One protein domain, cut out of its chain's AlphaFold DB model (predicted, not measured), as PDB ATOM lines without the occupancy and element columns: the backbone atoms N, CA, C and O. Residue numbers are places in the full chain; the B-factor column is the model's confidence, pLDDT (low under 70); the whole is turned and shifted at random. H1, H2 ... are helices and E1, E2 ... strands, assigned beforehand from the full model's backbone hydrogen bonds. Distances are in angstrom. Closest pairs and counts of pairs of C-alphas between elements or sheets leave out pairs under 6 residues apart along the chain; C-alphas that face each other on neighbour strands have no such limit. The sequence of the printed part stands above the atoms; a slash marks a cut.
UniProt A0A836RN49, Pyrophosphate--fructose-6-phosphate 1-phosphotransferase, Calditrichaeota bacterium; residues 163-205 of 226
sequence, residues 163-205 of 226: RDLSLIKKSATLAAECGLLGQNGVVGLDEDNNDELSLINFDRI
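What this domain is: This is residues 163 to 205 of the 226 residues of the protein "Pyrophosphate--fructose-6-phosphate 1-phosphotransferase" of Calditrichaeota bacterium (UniProt A0A836RN49). What shape does the chain trace here? One long helix, H1, has a small two-stranded hairpin, E1 and E2, folded back along one side of it, with residues 167 to 178 of the helix near the strands. What is the make-up, and how large is it? The printed part has 43 residues, with one named helix and two named strands in the order H1, E1, E2; the sheet, in the order E1 - E2, is antiparallel and the class is mixed, helices and strands. It is compact, with a radius of gyration of the C-alphas of 10.3 A, and flat in outline, spanning 28 by 25 by 13 A.

Where its parts are: Where does the helix run? H1 is residues 163 to 180, from C-alpha 163 at (39.885, 60.948, -40.290) to C-alpha 180 at (54.289, 40.947, -31.945), 26.0 A from first to last C-alpha. Where are the two strands? E1 is residues 186 to 190 and measures 10.0 A from first to last C-alpha. E2 is residues 196 to 200, 10.5 A long, and ends at C-alpha 200, at (39.500, 44.580, -26.756).

How they stand to each other: How does the helix stand to the strands? The closest C-alphas of H1 and E1 are those of Ala 175 and Val 187, 5.9 A apart. The closest of H1 and E2 are those of Ser 171 and Leu 197, 7.2 A apart. How are the strands paired? E1 and E2 are a hairpin of antiparallel neighbours, with 143 degrees between their N-to-C directions. N 186 and O 200 are 2.9 A apart and N 200 and O 186 are 2.8 A apart, both within hydrogen-bond range. What does the helix backbone show? In H1 every O i to N i+4 pair is within hydrogen-bond range.

The domain as a whole: How far does the printed part reach? The two C-alphas farthest apart are those of Arg 163 and Gly 182, at 28.6 A, while the first and last printed C-alphas, of Arg 163 and Ile 205, are 23.6 A apart. Is there a cut, or a long link? The printed part has no cut, and the links H1 to E1 and E1 to E2 are both tight, with 5 residues in each. Where is the model's confidence low? No printed residue is under 70, and the mean pLDDT of the printed part is 96.7.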
ATOM      1  N   ARG A 163      40.216  61.460 -41.629       95.81
ATOM      2  CA  ARG A 163      39.885  60.948 -40.290       95.81
ATOM      3  C   ARG A 163      39.984  59.424 -40.263       95.81
ATOM      4  O   ARG A 163      40.663  58.885 -39.391       95.81
ATOM      5  N   ASP A 164      39.389  58.758 -41.245       96.50
ATOM      6  CA  ASP A 164      39.433  57.300 -41.373       96.50
ATOM      7  C   ASP A 164      40.858  56.817 -41.639       96.50
ATOM      8  O   ASP A 164      41.319  55.890 -40.986       96.50
ATOM      9  N   LEU A 165      41.615  57.492 -42.512       98.06
ATOM     10  CA  LEU A 165      43.032  57.188 -42.743       98.06
ATOM     11  C   LEU A 165      43.864  57.306 -41.462       98.06
ATOM     12  O   LEU A 165      44.743  56.477 -41.223       98.06
ATOM     13  N   SER A 166      43.611  58.326 -40.635       97.75
ATOM     14  CA  SER A 166      44.283  58.456 -39.342       97.75
ATOM     15  C   SER A 166      43.914  57.315 -38.398       97.75
ATOM     16  O   SER A 166      44.799  56.819 -37.702       97.75
ATOM     17  N   LEU A 167      42.640  56.924 -38.337       97.69
ATOM     18  CA  LEU A 167      42.187  55.829 -37.481       97.69
ATOM     19  C   LEU A 167      42.774  54.496 -37.953       97.69
ATOM     20  O   LEU A 167      43.405  53.813 -37.159       97.69
ATOM     21  N   ILE A 168      42.684  54.187 -39.250       97.88
ATOM     22  CA  ILE A 168      43.256  52.982 -39.871       97.88
ATOM     23  C   ILE A 168      44.743  52.851 -39.536       97.88
ATOM     24  O   ILE A 168      45.176  51.783 -39.112       97.88
ATOM     25  N   LYS A 169      45.525  53.929 -39.689       98.31
ATOM     26  CA  LYS A 169      46.960  53.913 -39.367       98.31
ATOM     27  C   LYS A 169      47.202  53.587 -37.895       98.31
ATOM     28  O   LYS A 169      47.977  52.683 -37.609       98.31
ATOM     29  N   LYS A 170      46.524  54.283 -36.975       98.25
ATOM     30  CA  LYS A 170      46.673  54.049 -35.530       98.25
ATOM     31  C   LYS A 170      46.259  52.626 -35.142       98.25
ATOM     32  O   LYS A 170      47.005  51.957 -34.435       98.25
ATOM     33  N   SER A 171      45.121  52.150 -35.651       98.44
ATOM     34  CA  SER A 171      44.616  50.800 -35.393       98.44
ATOM     35  C   SER A 171      45.562  49.726 -35.921       98.44
ATOM     36  O   SER A 171      45.865  48.780 -35.204       98.44
ATOM     37  N   ALA A 172      46.069  49.879 -37.148       98.44
ATOM     38  CA  ALA A 172      47.000  48.925 -37.743       98.44
ATOM     39  C   ALA A 172      48.344  48.884 -36.997       98.44
ATOM     40  O   ALA A 172      48.880  47.799 -36.784       98.44
ATOM     41  N   THR A 173      48.866  50.041 -36.570       98.50
ATOM     42  CA  THR A 173      50.084  50.114 -35.750       98.50
ATOM     43  C   THR A 173      49.901  49.379 -34.425       98.50
ATOM     44  O   THR A 173      50.677  48.471 -34.139       98.50
ATOM     45  N   LEU A 174      48.847  49.694 -33.663       98.44
ATOM     46  CA  LEU A 174      48.590  49.038 -32.377       98.44
ATOM     47  C   LEU A 174      48.335  47.531 -32.543       98.44
ATOM     48  O   LEU A 174      48.855  46.726 -31.778       98.44
ATOM     49  N   ALA A 175      47.590  47.128 -33.576       98.44
ATOM     50  CA  ALA A 175      47.340  45.716 -33.854       98.44
ATOM     51  C   ALA A 175      48.637  44.947 -34.153       98.44
ATOM     52  O   ALA A 175      48.807  43.823 -33.681       98.44
ATOM     53  N   ALA A 176      49.568  45.554 -34.899       98.38
ATOM     54  CA  ALA A 176      50.874  44.960 -35.167       98.38
ATOM     55  C   ALA A 176      51.722  44.838 -33.890       98.38
ATOM     56  O   ALA A 176      52.324  43.790 -33.662       98.38
ATOM     57  N   GLU A 177      51.740  45.869 -33.039       98.44
ATOM     58  CA  GLU A 177      52.441  45.849 -31.748       98.44
ATOM     59  C   GLU A 177      51.901  44.746 -30.825       98.44
ATOM     60  O   GLU A 177      52.669  43.909 -30.348       98.44
ATOM     61  N   CYS A 178      50.580  44.675 -30.637       98.19
ATOM     62  CA  CYS A 178      49.927  43.625 -29.850       98.19
ATOM     63  C   CYS A 178      50.206  42.223 -30.412       98.19
ATOM     64  O   CYS A 178      50.503  41.298 -29.653       98.19
ATOM     65  N   GLY A 179      50.163  42.072 -31.740       97.94
ATOM     66  CA  GLY A 179      50.463  40.811 -32.417       97.94
ATOM     67  C   GLY A 179      51.903  40.342 -32.187       97.94
ATOM     68  O   GLY A 179      52.124  39.170 -31.887       97.94
ATOM     69  N   LEU A 180      52.882  41.252 -32.247       98.38
ATOM     70  CA  LEU A 180      54.289  40.947 -31.945       98.38
ATOM     71  C   LEU A 180      54.509  40.558 -30.476       98.38
ATOM     72  O   LEU A 180      55.411  39.777 -30.178       98.38
ATOM     73  N   LEU A 181      53.678  41.073 -29.567       98.19
ATOM     74  CA  LEU A 181      53.683  40.724 -28.145       98.19
ATOM     75  C   LEU A 181      52.888  39.443 -27.823       98.19
ATOM     76  O   LEU A 181      52.825  39.048 -26.659       98.19
ATOM     77  N   GLY A 182      52.285  38.787 -28.822       97.75
ATOM     78  CA  GLY A 182      51.495  37.566 -28.636       97.75
ATOM     79  C   GLY A 182      50.161  37.788 -27.915       97.75
ATOM     80  O   GLY A 182      49.630  36.861 -27.303       97.75
ATOM     81  N   GLN A 183      49.631  39.013 -27.946       97.94
ATOM     82  CA  GLN A 183      48.354  39.357 -27.326       97.94
ATOM     83  C   GLN A 183      47.185  39.043 -28.270       97.94
ATOM     84  O   GLN A 183      47.284  39.225 -29.482       97.94
ATOM     85  N   ASN A 184      46.059  38.595 -27.708       96.00
ATOM     86  CA  ASN A 184      44.865  38.205 -28.460       96.00
ATOM     87  C   ASN A 184      43.716  39.184 -28.199       96.00
ATOM     88  O   ASN A 184      43.380  39.434 -27.046       96.00
ATOM     89  N   GLY A 185      43.085  39.685 -29.260       96.25
ATOM     90  CA  GLY A 185      41.927  40.573 -29.171       96.25
ATOM     91  C   GLY A 185      41.646  41.290 -30.489       96.25
ATOM     92  O   GLY A 185      42.242  40.974 -31.520       96.25
ATOM     93  N   VAL A 186      40.750  42.274 -30.448       96.94
ATOM     94  CA  VAL A 186      40.432  43.160 -31.574       96.94
ATOM     95  C   VAL A 186      40.789  44.588 -31.197       96.94
ATOM     96  O   VAL A 186      40.348  45.089 -30.167       96.94
ATOM     97  N   VAL A 187      41.578  45.255 -32.036       97.88
ATOM     98  CA  VAL A 187      41.879  46.676 -31.848       97.88
ATOM     99  C   VAL A 187      40.698  47.525 -32.305       97.88
ATOM    100  O   VAL A 187      40.261  47.422 -33.453       97.88
ATOM    101  N   GLY A 188      40.207  48.387 -31.420       96.25
ATOM    102  CA  GLY A 188      39.072  49.267 -31.683       96.25
ATOM    103  C   GLY A 188      39.008  50.426 -30.695       96.25
ATOM    104  O   GLY A 188      39.762  50.461 -29.727       96.25
ATOM    105  N   LEU A 189      38.134  51.395 -30.976       96.12
ATOM    106  CA  LEU A 189      37.768  52.416 -29.993       96.12
ATOM    107  C   LEU A 189      36.836  51.753 -28.979       96.12
ATOM    108  O   LEU A 189      35.783  51.238 -29.360       96.12
ATOM    109  N   ASP A 190      37.271  51.692 -27.727       95.50
ATOM    110  CA  ASP A 190      36.594  50.964 -26.661       95.50
ATOM    111  C   ASP A 190      35.694  51.908 -25.862       95.50
ATOM    112  O   ASP A 190      36.172  52.724 -25.076       95.50
ATOM    113  N   GLU A 191      34.382  51.795 -26.056       91.38
ATOM    114  CA  GLU A 191      33.392  52.639 -25.376       91.38
ATOM    115  C   GLU A 191      33.400  52.463 -23.853       91.38
ATOM    116  O   GLU A 191      33.171  53.432 -23.128       91.38
ATOM    117  N   ASP A 192      33.726  51.267 -23.345       93.06
ATOM    118  CA  ASP A 192      33.849  51.045 -21.897       93.06
ATOM    119  C   ASP A 192      35.161  51.636 -21.345       93.06
ATOM    120  O   ASP A 192      35.346  51.726 -20.130       93.06
ATOM    121  N   ASN A 193      36.075  52.039 -22.234       94.44
ATOM    122  CA  ASN A 193      37.324  52.725 -21.929       94.44
ATOM    123  C   ASN A 193      37.376  54.113 -22.595       94.44
ATOM    124  O   ASN A 193      38.374  54.486 -23.206       94.44
ATOM    125  N   ASN A 194      36.291  54.888 -22.473       95.44
ATOM    126  CA  ASN A 194      36.207  56.290 -22.911       95.44
ATOM    127  C   ASN A 194      36.547  56.527 -24.396       95.44
ATOM    128  O   ASN A 194      37.176  57.532 -24.733       95.44
ATOM    129  N   ASP A 195      36.154  55.605 -25.278       95.00
ATOM    130  CA  ASP A 195      36.450  55.649 -26.717       95.00
ATOM    131  C   ASP A 195      37.954  55.674 -27.040       95.00
ATOM    132  O   ASP A 195      38.371  56.112 -28.117       95.00
ATOM    133  N   GLU A 196      38.804  55.207 -26.125       96.50
ATOM    134  CA  GLU A 196      40.231  55.093 -26.387       96.50
ATOM    135  C   GLU A 196      40.528  53.898 -27.291       96.50
ATOM    136  O   GLU A 196      39.899  52.842 -27.213       96.50
ATOM    137  N   LEU A 197      41.533  54.058 -28.153       97.44
ATOM    138  CA  LEU A 197      42.001  52.971 -28.999       97.44
ATOM    139  C   LEU A 197      42.754  51.947 -28.142       97.44
ATOM    140  O   LEU A 197      43.840  52.244 -27.643       97.44
ATOM    141  N   SER A 198      42.197  50.748 -27.997       97.56
ATOM    142  CA  SER A 198      42.744  49.695 -27.140       97.56
ATOM    143  C   SER A 198      42.634  48.314 -27.796       97.56
ATOM    144  O   SER A 198      42.049  48.157 -28.872       97.56
ATOM    145  N   LEU A 199      43.234  47.302 -27.160       97.81
ATOM    146  CA  LEU A 199      43.037  45.897 -27.509       97.81
ATOM    147  C   LEU A 199      41.859  45.336 -26.696       97.81
ATOM    148  O   LEU A 199      41.967  45.145 -25.486       97.81
ATOM    149  N   ILE A 200      40.745  45.054 -27.369       97.38
ATOM    150  CA  ILE A 200      39.500  44.580 -26.756       97.38
ATOM    151  C   ILE A 200      39.477  43.048 -26.767       97.38
ATOM    152  O   ILE A 200      39.670  42.419 -27.811       97.38
ATOM    153  N   ASN A 201      39.215  42.432 -25.614       96.12
ATOM    154  CA  ASN A 201      39.092  40.977 -25.516       96.12
ATOM    155  C   ASN A 201      37.850  40.460 -26.262       96.12
ATOM    156  O   ASN A 201      36.792  41.088 -26.250       96.12
ATOM    157  N   PHE A 202      37.965  39.278 -26.875       95.12
ATOM    158  CA  PHE A 202      36.895  38.682 -27.686       95.12
ATOM    159  C   PHE A 202      35.584  38.440 -26.927       95.12
ATOM    160  O   PHE A 202      34.517  38.556 -27.520       95.12
ATOM    161  N   ASP A 203      35.644  38.133 -25.631       94.19
ATOM    162  CA  ASP A 203      34.477  37.903 -24.769       94.19
ATOM    163  C   ASP A 203      33.617  39.161 -24.559       94.19
ATOM    164  O   ASP A 203      32.427  39.058 -24.259       94.19
ATOM    165  N   ARG A 204      34.201  40.348 -24.758       94.31
ATOM    166  CA  ARG A 204      33.500  41.636 -24.676       94.31
ATOM    167  C   ARG A 204      32.804  42.023 -25.983       94.31
ATOM    168  O   ARG A 204      31.903  42.860 -25.964       94.31
ATOM    169  N   ILE A 205      33.193  41.434 -27.114       91.56
ATOM    170  CA  ILE A 205      32.715  41.845 -28.440       91.56
ATOM    171  C   ILE A 205      31.336  41.249 -28.717       91.56
ATOM    172  O   ILE A 205      31.128  40.039 -28.641       91.56
TER     173      ILE A 205